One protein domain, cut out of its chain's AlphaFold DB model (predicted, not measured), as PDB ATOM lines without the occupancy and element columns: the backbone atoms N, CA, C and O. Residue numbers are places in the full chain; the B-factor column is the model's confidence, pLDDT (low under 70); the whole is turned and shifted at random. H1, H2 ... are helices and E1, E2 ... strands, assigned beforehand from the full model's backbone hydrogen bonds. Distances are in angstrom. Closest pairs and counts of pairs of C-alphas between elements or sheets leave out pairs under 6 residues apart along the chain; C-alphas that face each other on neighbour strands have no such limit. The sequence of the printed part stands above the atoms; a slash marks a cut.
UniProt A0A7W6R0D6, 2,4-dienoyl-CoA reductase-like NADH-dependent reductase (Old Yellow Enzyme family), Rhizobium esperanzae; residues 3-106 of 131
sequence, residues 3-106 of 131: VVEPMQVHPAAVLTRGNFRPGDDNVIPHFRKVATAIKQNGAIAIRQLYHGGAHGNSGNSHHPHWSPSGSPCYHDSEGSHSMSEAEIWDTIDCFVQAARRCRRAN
ATOM      1  N   VAL A   3     164.399 219.993 138.768       93.00
ATOM      2  CA  VAL A   3     164.066 221.010 139.768       93.00
ATOM      3  C   VAL A   3     164.991 220.784 140.959       93.00
ATOM      4  O   VAL A   3     164.856 219.802 141.681       93.00
ATOM      5  N   VAL A   4     165.986 221.656 141.092       92.12
ATOM      6  CA  VAL A   4     166.974 221.639 142.180       92.12
ATOM      7  C   VAL A   4     166.300 222.087 143.477       92.12
ATOM      8  O   VAL A   4     165.291 222.796 143.414       92.12
ATOM      9  N   GLU A   5     166.849 221.691 144.634       88.56
ATOM     10  CA  GLU A   5     166.219 221.920 145.936       88.56
ATOM     11  C   GLU A   5     165.687 223.356 146.108       88.56
ATOM     12  O   GLU A   5     166.347 224.320 145.686       88.56
ATOM     13  N   PRO A   6     164.484 223.516 146.692       89.88
ATOM     14  CA  PRO A   6     163.814 224.804 146.746       89.88
ATOM     15  C   PRO A   6     164.592 225.811 147.593       89.88
ATOM     16  O   PRO A   6     165.204 225.463 148.603       89.88
ATOM     17  N   MET A   7     164.536 227.081 147.197       92.62
ATOM     18  CA  MET A   7     165.174 228.183 147.914       92.62
ATOM     19  C   MET A   7     164.143 229.219 148.343       92.62
ATOM     20  O   MET A   7     163.329 229.680 147.539       92.62
ATOM     21  N   GLN A   8     164.214 229.601 149.611       93.50
ATOM     22  CA  GLN A   8     163.437 230.700 150.151       93.50
ATOM     23  C   GLN A   8     163.946 232.023 149.600       93.50
ATOM     24  O   GLN A   8     165.154 232.245 149.486       93.50
ATOM     25  N   VAL A   9     163.017 232.918 149.295       95.44
ATOM     26  CA  VAL A   9     163.363 234.231 148.742       95.44
ATOM     27  C   VAL A   9     163.566 235.299 149.814       95.44
ATOM     28  O   VAL A   9     164.288 236.257 149.569       95.44
ATOM     29  N   HIS A  10     162.975 235.118 151.000       95.94
ATOM     30  CA  HIS A  10     162.854 236.142 152.041       95.94
ATOM     31  C   HIS A  10     163.232 235.583 153.431       95.94
ATOM     32  O   HIS A  10     163.016 234.389 153.665       95.94
ATOM     33  N   PRO A  11     163.746 236.403 154.375       94.44
ATOM     34  CA  PRO A  11     163.979 235.999 155.768       94.44
ATOM     35  C   PRO A  11     162.771 235.342 156.447       94.44
ATOM     36  O   PRO A  11     162.923 234.302 157.083       94.44
ATOM     37  N   ALA A  12     161.561 235.858 156.214       93.81
ATOM     38  CA  ALA A  12     160.311 235.282 156.735       93.81
ATOM     39  C   ALA A  12     160.015 233.849 156.244       93.81
ATOM     40  O   ALA A  12     159.121 233.188 156.767       93.81
ATOM     41  N   ALA A  13     160.738 233.362 155.230       92.50
ATOM     42  CA  ALA A  13     160.512 232.068 154.596       92.50
ATOM     43  C   ALA A  13     161.591 231.020 154.932       92.50
ATOM     44  O   ALA A  13     161.628 229.968 154.299       92.50
ATOM     45  N   VAL A  14     162.462 231.266 155.916       92.94
ATOM     46  CA  VAL A  14     163.405 230.247 156.408       92.94
ATOM     47  C   VAL A  14     162.643 229.171 157.190       92.94
ATOM     48  O   VAL A  14     162.059 229.441 158.236       92.94
ATOM     49  N   LEU A  15     162.658 227.936 156.683       89.75
ATOM     50  CA  LEU A  15     161.926 226.800 157.257       89.75
ATOM     51  C   LEU A  15     162.822 225.791 157.966       89.75
ATOM     52  O   LEU A  15     162.338 225.034 158.803       89.75
ATOM     53  N   THR A  16     164.111 225.743 157.638       89.75
ATOM     54  CA  THR A  16     165.067 224.807 158.236       89.75
ATOM     55  C   THR A  16     166.417 225.478 158.452       89.75
ATOM     56  O   THR A  16     166.807 226.366 157.697       89.75
ATOM     57  N   ARG A  17     167.191 224.978 159.421       87.75
ATOM     58  CA  ARG A  17     168.577 225.424 159.654       87.75
ATOM     59  C   ARG A  17     169.509 225.189 158.456       87.75
ATOM     60  O   ARG A  17     170.557 225.813 158.380       87.75
ATOM     61  N   GLY A  18     169.140 224.282 157.546       90.19
ATOM     62  CA  GLY A  18     169.899 223.978 156.330       90.19
ATOM     63  C   GLY A  18     169.560 224.873 155.138       90.19
ATOM     64  O   GLY A  18     170.124 224.680 154.063       90.19
ATOM     65  N   ASN A  19     168.634 225.826 155.282       92.81
ATOM     66  CA  ASN A  19     168.351 226.771 154.209       92.81
ATOM     67  C   ASN A  19     169.568 227.661 153.914       92.81
ATOM     68  O   ASN A  19     170.346 228.012 154.799       92.81
ATOM     69  N   PHE A  20     169.698 228.070 152.650       93.50
ATOM     70  CA  PHE A  20     170.664 229.096 152.254       93.50
ATOM     71  C   PHE A  20     170.390 230.415 152.991       93.50
ATOM     72  O   PHE A  20     169.325 230.605 153.571       93.50
ATOM     73  N   ARG A  21     171.314 231.372 152.952       93.19
ATOM     74  CA  ARG A  21     171.001 232.727 153.423       93.19
ATOM     75  C   ARG A  21     170.171 233.455 152.356       93.19
ATOM     76  O   ARG A  21     170.631 233.535 151.214       93.19
ATOM     77  N   PRO A  22     168.961 233.955 152.676       92.19
ATOM     78  CA  PRO A  22     168.182 234.750 151.732       92.19
ATOM     79  C   PRO A  22     168.992 235.966 151.275       92.19
ATOM     80  O   PRO A  22     169.647 236.617 152.083       92.19
ATOM     81  N   GLY A  23     168.974 236.262 149.977       94.56
ATOM     82  CA  GLY A  23     169.671 237.429 149.429       94.56
ATOM     83  C   GLY A  23     171.201 237.321 149.317       94.56
ATOM     84  O   GLY A  23     171.821 238.262 148.825       94.56
ATOM     85  N   ASP A  24     171.823 236.205 149.705       96.38
ATOM     86  CA  ASP A  24     173.283 236.060 149.667       96.38
ATOM     87  C   ASP A  24     173.788 235.700 148.257       96.38
ATOM     88  O   ASP A  24     173.461 234.649 147.705       96.38
ATOM     89  N   ASP A  25     174.610 236.567 147.667       97.44
ATOM     90  CA  ASP A  25     175.196 236.375 146.336       97.44
ATOM     91  C   ASP A  25     176.286 235.290 146.299       97.44
ATOM     92  O   ASP A  25     176.585 234.761 145.220       97.44
ATOM     93  N   ASN A  26     176.836 234.891 147.452       97.38
ATOM     94  CA  ASN A  26     177.862 233.847 147.536       97.38
ATOM     95  C   ASN A  26     177.376 232.503 146.985       97.38
ATOM     96  O   ASN A  26     178.181 231.689 146.542       97.38
ATOM     97  N   VAL A  27     176.061 232.277 146.927       95.38
ATOM     98  CA  VAL A  27     175.472 231.050 146.376       95.38
ATOM     99  C   VAL A  27     175.679 230.899 144.864       95.38
ATOM    100  O   VAL A  27     175.724 229.780 144.351       95.38
ATOM    101  N   ILE A  28     175.835 232.005 144.126       97.38
ATOM    102  CA  ILE A  28     175.881 232.023 142.654       97.38
ATOM    103  C   ILE A  28     176.987 231.124 142.076       97.38
ATOM    104  O   ILE A  28     176.667 230.299 141.213       97.38
ATOM    105  N   PRO A  29     178.274 231.241 142.474       97.94
ATOM    106  CA  PRO A  29     179.323 230.374 141.936       97.94
ATOM    107  C   PRO A  29     179.075 228.889 142.226       97.94
ATOM    108  O   PRO A  29     179.367 228.052 141.373       97.94
ATOM    109  N   HIS A  30     178.500 228.545 143.382       96.44
ATOM    110  CA  HIS A  30     178.192 227.156 143.736       96.44
ATOM    111  C   HIS A  30     177.036 226.604 142.903       96.44
ATOM    112  O   HIS A  30     177.135 225.518 142.335       96.44
ATOM    113  N   PHE A  31     175.977 227.387 142.738       95.81
ATOM    114  CA  PHE A  31     174.853 227.022 141.887       95.81
ATOM    115  C   PHE A  31     175.261 226.884 140.427       95.81
ATOM    116  O   PHE A  31     174.841 225.939 139.766       95.81
ATOM    117  N   ARG A  32     176.164 227.739 139.935       97.19
ATOM    118  CA  ARG A  32     176.704 227.593 138.583       97.19
ATOM    119  C   ARG A  32     177.404 226.249 138.383       97.19
ATOM    120  O   ARG A  32     177.217 225.643 137.337       97.19
ATOM    121  N   LYS A  33     178.159 225.749 139.371       97.75
ATOM    122  CA  LYS A  33     178.794 224.415 139.296       97.75
ATOM    123  C   LYS A  33     177.750 223.308 139.136       97.75
ATOM    124  O   LYS A  33     177.895 222.463 138.257       97.75
ATOM    125  N   VAL A  34     176.675 223.362 139.924       96.38
ATOM    126  CA  VAL A  34     175.558 222.404 139.841       96.38
ATOM    127  C   VAL A  34     174.867 222.481 138.477       96.38
ATOM    128  O   VAL A  34     174.692 221.460 137.817       96.38
ATOM    129  N   ALA A  35     174.525 223.686 138.013       96.06
ATOM    130  CA  ALA A  35     173.888 223.888 136.714       96.06
ATOM    131  C   ALA A  35     174.763 223.388 135.552       96.06
ATOM    132  O   ALA A  35     174.257 222.736 134.639       96.06
ATOM    133  N   THR A  36     176.075 223.642 135.604       96.69
ATOM    134  CA  THR A  36     177.040 223.140 134.616       96.69
ATOM    135  C   THR A  36     177.078 221.615 134.600       96.69
ATOM    136  O   THR A  36     176.961 221.037 133.523       96.69
ATOM    137  N   ALA A  37     177.173 220.962 135.761       97.50
ATOM    138  CA  ALA A  37     177.199 219.500 135.844       97.50
ATOM    139  C   ALA A  37     175.906 218.872 135.295       97.50
ATOM    140  O   ALA A  37     175.953 217.927 134.510       97.50
ATOM    141  N   ILE A  38     174.745 219.442 135.637       96.50
ATOM    142  CA  ILE A  38     173.441 219.005 135.117       96.50
ATOM    143  C   ILE A  38     173.390 219.146 133.587       96.50
ATOM    144  O   ILE A  38     172.981 218.215 132.892       96.50
ATOM    145  N   LYS A  39     173.857 220.284 133.056       95.38
ATOM    146  CA  LYS A  39     173.899 220.545 131.611       95.38
ATOM    147  C   LYS A  39     174.833 219.595 130.867       95.38
ATOM    148  O   LYS A  39     174.467 219.112 129.800       95.38
ATOM    149  N   GLN A  40     176.008 219.307 131.422       97.38
ATOM    150  CA  GLN A  40     176.969 218.357 130.846       97.38
ATOM    151  C   GLN A  40     176.397 216.937 130.734       97.38
ATOM    152  O   GLN A  40     176.810 216.190 129.857       97.38
ATOM    153  N   ASN A  41     175.404 216.598 131.560       97.25
ATOM    154  CA  ASN A  41     174.687 215.324 131.517       97.25
ATOM    155  C   ASN A  41     173.357 215.403 130.736       97.25
ATOM    156  O   ASN A  41     172.482 214.558 130.904       97.25
ATOM    157  N   GLY A  42     173.171 216.424 129.891       96.06
ATOM    158  CA  GLY A  42     172.038 216.512 128.963       96.06
ATOM    159  C   GLY A  42     170.721 217.017 129.566       96.06
ATOM    160  O   GLY A  42     169.684 216.949 128.909       96.06
ATOM    161  N   ALA A  43     170.729 217.549 130.792       94.88
ATOM    162  CA  ALA A  43     169.536 218.081 131.448       94.88
ATOM    163  C   ALA A  43     169.597 219.606 131.656       94.88
ATOM    164  O   ALA A  43     170.649 220.236 131.619       94.88
ATOM    165  N   ILE A  44     168.438 220.224 131.896       90.75
ATOM    166  CA  ILE A  44     168.317 221.643 132.271       90.75
ATOM    167  C   ILE A  44     168.055 221.729 133.773       90.75
ATOM    168  O   ILE A  44     167.173 221.020 134.266       90.75
ATOM    169  N   ALA A  45     168.776 222.607 134.470       93.62
ATOM    170  CA  ALA A  45     168.559 222.914 135.881       93.62
ATOM    171  C   ALA A  45     167.589 224.092 136.045       93.62
ATOM    172  O   ALA A  45     167.762 225.137 135.416       93.62
ATOM    173  N   ILE A  46     166.602 223.937 136.924       92.56
ATOM    174  CA  ILE A  46     165.695 225.003 137.357       92.56
ATOM    175  C   ILE A  46     165.683 225.039 138.881       92.56
ATOM    176  O   ILE A  46     165.725 223.993 139.523       92.56
ATOM    177  N   ARG A  47     165.601 226.235 139.464       91.94
ATOM    178  CA  ARG A  47     165.421 226.416 140.906       91.94
ATOM    179  C   ARG A  47     163.965 226.736 141.235       91.94
ATOM    180  O   ARG A  47     163.421 227.701 140.707       91.94
ATOM    181  N   GLN A  48     163.364 225.972 142.144       91.94
ATOM    182  CA  GLN A  48     162.091 226.361 142.747       91.94
ATOM    183  C   GLN A  48     162.334 227.474 143.776       91.94
ATOM    184  O   GLN A  48     163.143 227.311 144.688       91.94
ATOM    185  N   LEU A  49     161.643 228.601 143.624       94.00
ATOM    186  CA  LEU A  49     161.646 229.706 144.584       94.00
ATOM    187  C   LEU A  49     160.372 229.645 145.424       94.00
ATOM    188  O   LEU A  49     159.308 229.364 144.872       94.00
ATOM    189  N   TYR A  50     160.464 229.902 146.729       93.88
ATOM    190  CA  TYR A  50     159.297 229.844 147.610       93.88
ATOM    191  C   TYR A  50     159.254 230.953 148.664       93.88
ATOM    192  O   TYR A  50     160.281 231.480 149.097       93.88
ATOM    193  N   HIS A  51     158.028 231.237 149.106       92.50
ATOM    194  CA  HIS A  51     157.697 231.989 150.309       92.50
ATOM    195  C   HIS A  51     156.699 231.149 151.120       92.50
ATOM    196  O   HIS A  51     155.720 230.664 150.557       92.50
ATOM    197  N   GLY A  52     156.973 230.919 152.409       88.75
ATOM    198  CA  GLY A  52     156.189 230.000 153.252       88.75
ATOM    199  C   GLY A  52     154.786 230.502 153.606       88.75
ATOM    200  O   GLY A  52     153.927 229.712 153.988       88.75
ATOM    201  N   GLY A  53     154.530 231.803 153.452       91.38
ATOM    202  CA  GLY A  53     153.227 232.384 153.758       91.38
ATOM    203  C   GLY A  53     152.851 232.192 155.232       91.38
ATOM    204  O   GLY A  53     153.710 232.177 156.116       91.38
ATOM    205  N   ALA A  54     151.565 231.929 155.475       90.31
ATOM    206  CA  ALA A  54     151.055 231.577 156.800       90.31
ATOM    207  C   ALA A  54     151.649 230.268 157.365       90.31
ATOM    208  O   ALA A  54     151.525 230.018 158.552       90.31
ATOM    209  N   HIS A  55     152.311 229.447 156.539       88.62
ATOM    210  CA  HIS A  55     152.955 228.189 156.939       88.62
ATOM    211  C   HIS A  55     154.458 228.377 157.229       88.62
ATOM    212  O   HIS A  55     155.238 227.424 157.150       88.62
ATOM    213  N   GLY A  56     154.896 229.612 157.488       86.75
ATOM    214  CA  GLY A  56     156.266 229.890 157.905       86.75
ATOM    215  C   GLY A  56     156.583 229.329 159.295       86.75
ATOM    216  O   GLY A  56     155.737 228.755 159.972       86.75
ATOM    217  N   ASN A  57     157.835 229.476 159.722       87.44
ATOM    218  CA  ASN A  57     158.290 228.997 161.026       87.44
ATOM    219  C   ASN A  57     159.149 230.077 161.690       87.44
ATOM    220  O   ASN A  57     160.349 230.163 161.429       87.44
ATOM    221  N   SER A  58     158.527 230.885 162.554       87.00
ATOM    222  CA  SER A  58     159.192 231.981 163.276       87.00
ATOM    223  C   SER A  58     160.329 231.500 164.179       87.00
ATOM    224  O   SER A  58     161.319 232.208 164.353       87.00
ATOM    225  N   GLY A  59     160.236 230.273 164.702       87.38
ATOM    226  CA  GLY A  59     161.292 229.655 165.501       87.38
ATOM    227  C   GLY A  59     162.579 229.394 164.713       87.38
ATOM    228  O   GLY A  59     163.663 229.470 165.285       87.38
ATOM    229  N   ASN A  60     162.477 229.120 163.407       88.44
ATOM    230  CA  ASN A  60     163.633 228.920 162.528       88.44
ATOM    231  C   ASN A  60     164.079 230.204 161.822       88.44
ATOM    232  O   ASN A  60     165.275 230.384 161.599       88.44
ATOM    233  N   SER A  61     163.144 231.075 161.442       89.25
ATOM    234  CA  SER A  61     163.464 232.327 160.750       89.25
ATOM    235  C   SER A  61     163.910 233.444 161.688       89.25
ATOM    236  O   SER A  61     164.534 234.395 161.223       89.25
ATOM    237  N   HIS A  62     163.567 233.360 162.979       89.81
ATOM    238  CA  HIS A  62     163.650 234.476 163.928       89.81
ATOM    239  C   HIS A  62     162.979 235.751 163.385       89.81
ATOM    240  O   HIS A  62     163.404 236.869 163.660       89.81
ATOM    241  N   HIS A  63     161.931 235.558 162.581       91.75
ATOM    242  CA  HIS A  63     161.205 236.595 161.864       91.75
ATOM    243  C   HIS A  63     159.714 236.227 161.828       91.75
ATOM    244  O   HIS A  63     159.400 235.050 161.611       91.75
ATOM    245  N   PRO A  64     158.778 237.183 161.985       90.81
ATOM    246  CA  PRO A  64     157.357 236.910 161.794       90.81
ATOM    247  C   PRO A  64     157.118 236.258 160.436       90.81
ATOM    248  O   PRO A  64     157.658 236.702 159.421       90.81
ATOM    249  N   HIS A  65     156.336 235.187 160.407       89.75
ATOM    250  CA  HIS A  65     155.946 234.593 159.142       89.75
ATOM    251  C   HIS A  65     154.824 235.443 158.539       89.75
ATOM    252  O   HIS A  65     153.884 235.836 159.222       89.75
ATOM    253  N   TRP A  66     154.988 235.804 157.272       94.38
ATOM    254  CA  TRP A  66     154.186 236.816 156.591       94.38
ATOM    255  C   TRP A  66     153.093 236.175 155.742       94.38
ATOM    256  O   TRP A  66     153.353 235.207 155.026       94.38
ATOM    257  N   SER A  67     151.881 236.720 155.781       94.19
ATOM    258  CA  SER A  67     150.754 236.256 154.975       94.19
ATOM    259  C   SER A  67     149.812 237.403 154.586       94.19
ATOM    260  O   SER A  67     149.934 238.508 155.111       94.19
ATOM    261  N   PRO A  68     148.841 237.167 153.685       92.94
ATOM    262  CA  PRO A  68     147.886 238.203 153.292       92.94
ATOM    263  C   PRO A  68     147.015 238.710 154.450       92.94
ATOM    264  O   PRO A  68     146.769 239.906 154.555       92.94
ATOM    265  N   SER A  69     146.548 237.819 155.330       90.19
ATOM    266  CA  SER A  69     145.484 238.124 156.303       90.19
ATOM    267  C   SER A  69     145.867 237.889 157.764       90.19
ATOM    268  O   SER A  69     145.041 238.089 158.649       90.19
ATOM    269  N   GLY A  70     147.088 237.427 158.035       91.31
ATOM    270  CA  GLY A  70     147.586 237.196 159.393       91.31
ATOM    271  C   GLY A  70     146.901 236.058 160.164       91.31
ATOM    272  O   GLY A  70     147.143 235.854 161.347       91.31
ATOM    273  N   SER A  71     146.032 235.287 159.514       87.44
ATOM    274  CA  SER A  71     145.252 234.246 160.186       87.44
ATOM    275  C   SER A  71     146.108 233.017 160.544       87.44
ATOM    276  O   SER A  71     147.146 232.790 159.907       87.44
ATOM    277  N   PRO A  72     145.665 232.201 161.520       85.62
ATOM    278  CA  PRO A  72     146.209 230.868 161.767       85.62
ATOM    279  C   PRO A  72     146.215 229.998 160.512       85.62
ATOM    280  O   PRO A  72     145.374 230.150 159.621       85.62
ATOM    281  N   CYS A  73     147.145 229.051 160.460       80.50
ATOM    282  CA  CYS A  73     147.188 228.025 159.429       80.50
ATOM    283  C   CYS A  73     147.126 226.624 160.041       80.50
ATOM    284  O   CYS A  73     147.167 226.429 161.251       80.50
ATOM    285  N   TYR A  74     147.068 225.609 159.183       75.06
ATOM    286  CA  TYR A  74     147.043 224.213 159.621       75.06
ATOM    287  C   TYR A  74     148.254 223.808 160.492       75.06
ATOM    288  O   TYR A  74     148.147 222.896 161.309       75.06
ATOM    289  N   HIS A  75     149.409 224.453 160.306       70.81
ATOM    290  CA  HIS A  75     150.639 224.163 161.050       70.81
ATOM    291  C   HIS A  75     150.914 225.127 162.209       70.81
ATOM    292  O   HIS A  75     151.820 224.844 162.991       70.81
ATOM    293  N   ASP A  76     150.163 226.224 162.322       71.62
ATOM    294  CA  ASP A  76     150.389 227.261 163.325       71.62
ATOM    295  C   ASP A  76     149.062 227.900 163.758       71.62
ATOM    296  O   ASP A  76     148.368 228.531 162.956       71.62
ATOM    297  N   SER A  77     148.712 227.723 165.033       77.25
ATOM    298  CA  SER A  77     147.508 228.290 165.636       77.25
ATOM    299  C   SER A  77     147.657 229.754 166.050       77.25
ATOM    300  O   SER A  77     146.638 230.418 166.219       77.25
ATOM    301  N   GLU A  78     148.885 230.261 166.199       72.88
ATOM    302  CA  GLU A  78     149.155 231.619 166.697       72.88
ATOM    303  C   GLU A  78     148.935 232.694 165.626       72.88
ATOM    304  O   GLU A  78     148.778 233.874 165.939       72.88
ATOM    305  N   GLY A  79     148.852 232.288 164.359       83.50
ATOM    306  CA  GLY A  79     148.645 233.207 163.252       83.50
ATOM    307  C   GLY A  79     149.923 233.872 162.766       83.50
ATOM    308  O   GLY A  79     151.001 233.774 163.346       83.50
ATOM    309  N   SER A  80     149.771 234.541 161.632       91.31
ATOM    310  CA  SER A  80     150.855 235.141 160.867       91.31
ATOM    311  C   SER A  80     150.788 236.663 160.933       91.31
ATOM    312  O   SER A  80     149.804 237.253 161.369       91.31
ATOM    313  N   HIS A  81     151.831 237.332 160.464       94.44
ATOM    314  CA  HIS A  81     151.776 238.769 160.228       94.44
ATOM    315  C   HIS A  81     150.988 239.057 158.947       94.44
ATOM    316  O   HIS A  81     151.325 238.513 157.893       94.44
ATOM    317  N   SER A  82     149.958 239.903 159.030       96.69
ATOM    318  CA  SER A  82     149.258 240.419 157.848       96.69
ATOM    319  C   SER A  82     150.121 241.487 157.190       96.69
ATOM    320  O   SER A  82     150.411 242.520 157.791       96.69
ATOM    321  N   MET A  83     150.554 241.211 155.965       97.31
ATOM    322  CA  MET A  83     151.462 242.084 155.235       97.31
ATOM    323  C   MET A  83     150.786 243.397 154.836       97.31
ATOM    324  O   MET A  83     149.702 243.410 154.251       97.31
ATOM    325  N   SER A  84     151.490 244.496 155.070       97.94
ATOM    326  CA  SER A  84     151.226 245.785 154.440       97.94
ATOM    327  C   SER A  84     151.571 245.760 152.947       97.94
ATOM    328  O   SER A  84     152.288 244.884 152.457       97.94
ATOM    329  N   GLU A  85     151.107 246.766 152.205       97.62
ATOM    330  CA  GLU A  85     151.448 246.912 150.787       97.62
ATOM    331  C   GLU A  85     152.964 247.036 150.556       97.62
ATOM    332  O   GLU A  85     153.498 246.427 149.630       97.62
ATOM    333  N   ALA A  86     153.675 247.762 151.425       98.19
ATOM    334  CA  ALA A  86     155.130 247.884 151.347       98.19
ATOM    335  C   ALA A  86     155.819 246.514 151.475       98.19
ATOM    336  O   ALA A  86     156.664 246.165 150.657       98.19
ATOM    337  N   GLU A  87     155.380 245.690 152.424       97.88
ATOM    338  CA  GLU A  87     155.928 244.345 152.637       97.88
ATOM    339  C   GLU A  87     155.604 243.387 151.475       97.88
ATOM    340  O   GLU A  87     156.382 242.478 151.162       97.88
ATOM    341  N   ILE A  88     154.468 243.591 150.793       97.25
ATOM    342  CA  ILE A  88     154.140 242.878 149.549       97.25
ATOM    343  C   ILE A  88     155.161 243.229 148.467       97.25
ATOM    344  O   ILE A  88     155.710 242.321 147.835       97.25
ATOM    345  N   TRP A  89     155.461 244.515 148.281       98.12
ATOM    346  CA  TRP A  89     156.483 244.955 147.332       98.12
ATOM    347  C   TRP A  89     157.878 244.437 147.690       98.12
ATOM    348  O   TRP A  89     158.580 243.952 146.800       98.12
ATOM    349  N   ASP A  90     158.242 244.422 148.973       97.19
ATOM    350  CA  ASP A  90     159.506 243.845 149.447       97.19
ATOM    351  C   ASP A  90     159.602 242.346 149.129       97.19
ATOM    352  O   ASP A  90     160.629 241.844 148.656       97.19
ATOM    353  N   THR A  91     158.504 241.612 149.319       96.38
ATOM    354  CA  THR A  91     158.438 240.183 148.990       96.38
ATOM    355  C   THR A  91     158.570 239.955 147.484       96.38
ATOM    356  O   THR A  91     159.290 239.045 147.059       96.38
ATOM    357  N   ILE A  92     157.920 240.787 146.663       96.69
ATOM    358  CA  ILE A  92     158.043 240.744 145.200       96.69
ATOM    359  C   ILE A  92     159.489 241.012 144.775       96.69
ATOM    360  O   ILE A  92     160.028 240.235 143.977       96.69
ATOM    361  N   ASP A  93     160.145 242.047 145.311       97.81
ATOM    362  CA  ASP A  93     161.553 242.312 144.996       97.81
ATOM    363  C   ASP A  93     162.426 241.113 145.379       97.81
ATOM    364  O   ASP A  93     163.222 240.645 144.566       97.81
ATOM    365  N   CYS A  94     162.196 240.493 146.538       97.12
ATOM    366  CA  CYS A  94     162.924 239.291 146.940       97.12
ATOM    367  C   CYS A  94     162.801 238.138 145.929       97.12
ATOM    368  O   CYS A  94     163.811 237.511 145.580       97.12
ATOM    369  N   PHE A  95     161.603 237.888 145.385       96.88
ATOM    370  CA  PHE A  95     161.425 236.936 144.280       96.88
ATOM    371  C   PHE A  95     162.214 237.350 143.032       96.88
ATOM    372  O   PHE A  95     162.907 236.517 142.435       96.88
ATOM    373  N   VAL A  96     162.156 238.628 142.648       97.00
ATOM    374  CA  VAL A  96     162.877 239.165 141.483       97.00
ATOM    375  C   VAL A  96     164.388 238.999 141.648       97.00
ATOM    376  O   VAL A  96     165.063 238.497 140.740       97.00
ATOM    377  N   GLN A  97     164.945 239.368 142.800       96.81
ATOM    378  CA  GLN A  97     166.378 239.255 143.059       96.81
ATOM    379  C   GLN A  97     166.818 237.788 143.118       96.81
ATOM    380  O   GLN A  97     167.853 237.431 142.549       96.81
ATOM    381  N   ALA A  98     166.033 236.896 143.728       95.81
ATOM    382  CA  ALA A  98     166.313 235.460 143.717       95.81
ATOM    383  C   ALA A  98     166.299 234.877 142.289       95.81
ATOM    384  O   ALA A  98     167.208 234.127 141.913       95.81
ATOM    385  N   ALA A  99     165.348 235.288 141.444       94.81
ATOM    386  CA  ALA A  99     165.310 234.900 140.036       94.81
ATOM    387  C   ALA A  99     166.533 235.425 139.258       94.81
ATOM    388  O   ALA A  99     167.136 234.690 138.470       94.81
ATOM    389  N   ARG A 100     166.974 236.665 139.521       95.94
ATOM    390  CA  ARG A 100     168.208 237.228 138.940       95.94
ATOM    391  C   ARG A 100     169.449 236.431 139.344       95.94
ATOM    392  O   ARG A 100     170.299 236.175 138.488       95.94
ATOM    393  N   ARG A 101     169.547 235.993 140.605       95.75
ATOM    394  CA  ARG A 101     170.627 235.101 141.071       95.75
ATOM    395  C   ARG A 101     170.592 233.760 140.340       95.75
ATOM    396  O   ARG A 101     171.624 233.326 139.833       95.75
ATOM    397  N   CYS A 102     169.410 233.159 140.185       95.19
ATOM    398  CA  CYS A 102     169.238 231.926 139.410       95.19
ATOM    399  C   CYS A 102     169.675 232.106 137.951       95.19
ATOM    400  O   CYS A 102     170.396 231.262 137.422       95.19
ATOM    401  N   ARG A 103     169.334 233.238 137.319       94.75
ATOM    402  CA  ARG A 103     169.802 233.579 135.967       94.75
ATOM    403  C   ARG A 103     171.325 233.662 135.898       94.75
ATOM    404  O   ARG A 103     171.926 233.026 135.042       94.75
ATOM    405  N   ARG A 104     171.957 234.396 136.823       96.50
ATOM    406  CA  ARG A 104     173.427 234.518 136.922       96.50
ATOM    407  C   ARG A 104     174.105 233.158 137.142       96.50
ATOM    408  O   ARG A 104     175.253 232.981 136.736       96.50
ATOM    409  N   ALA A 105     173.410 232.210 137.766       96.06
ATOM    410  CA  ALA A 105     173.866 230.844 138.008       96.06
ATOM    411  C   ALA A 105     173.487 229.835 136.905       96.06
ATOM    412  O   ALA A 105     173.779 228.653 137.061       96.06
ATOM    413  N   ASN A 106     172.864 230.264 135.799       93.56
ATOM    414  CA  ASN A 106     172.367 229.392 134.723       93.56
ATOM    415  C   ASN A 106     171.313 228.357 135.180       93.56
ATOM    416  O   ASN A 106     171.251 227.253 134.645       93.56
TER     417      ASN A 106
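Overview. This is residues 3 to 106 of the 131 residues of the protein "2,4-dienoyl-CoA reductase-like NADH-dependent reductase (Old Yellow Enzyme family)" of Rhizobium esperanzae (UniProt A0A7W6R0D6). A small, two-stranded parallel sheet of E1 and E2 has the long helix H3 running past it along one side, and H1 makes one end of an elongated body. The opposite end is largely loop, with the short helix H2 and the long unnamed stretch 62 to 84. The printed part has 104 residues with three named helices and two named strands, in the order E1, H1, E2, H2, H3. The class is mixed, helices and strands, with 50 residues, under half, in named elements. The whole is only just compact, close to loose, with a radius of gyration of the C-alphas of 15.1 A and spans of 47 by 26 by 20 A.

Along the chain. E1, residues 3 to 8, begins at C-alpha 3 at (164.066, 221.010, 139.768) and is 14.2 A long. H1, residues 27 to 40, is 20.1 A from first to last C-alpha. E2, residues 45 to 50, is 16.5 A long. H2, residues 58 to 61, is 5.0 A long and begins at C-alpha 58 at (159.192, 231.981, 163.276). H3, residues 85 to 104, is the longest helix at 28.8 A and ends at C-alpha 104 at (173.427, 234.518, 136.922).

Arrangement. E1 and E2 are parallel neighbours, with 30 degrees between their directions. N 4 and O 46 are 2.8 A apart and N 50 and O 7 are 3.0 A apart, both within hydrogen-bond range. E1, H1 and E2 form a strand-helix-strand unit, two parallel neighbour strands with a helix between them along the chain, and its crossover is right-handed. The closest C-alphas of H1 and E2 are those of Ala 35 and Ala 45, 5.5 A apart. The closest C-alphas of H3 and E2 are those of Arg 47 and Cys 102, 6.9 A apart. E1 and H3 are only just apart, their closest C-alphas being 8.5 A from each other. H1 touches H3 with residues 28 to 32 alone, at a steep tilt of 48 degrees, the same way; their closest C-alphas are those of Ile 28 and Arg 101, 6.3 A apart. H2 is apart from E1, H1 and H3. In H1 and H3 every O i to N i+4 pair is within hydrogen-bond range; H2 is too short for such a pair, and its one O i to N i+3 pair is not within range.

Size, cuts and confidence. The two C-alphas farthest apart are those of Gln 40 and Glu 78, at 47.3 A. The links E1 to H1, with 18 residues, and H2 to H3, with 23, are long. Within the latter, residues 66 to 67 pair with residues 81 to 82, parallel, in stretches too short to be named strands. The printed part has no cut. The mean pLDDT of the printed part is 92.6, and no printed residue is under 70.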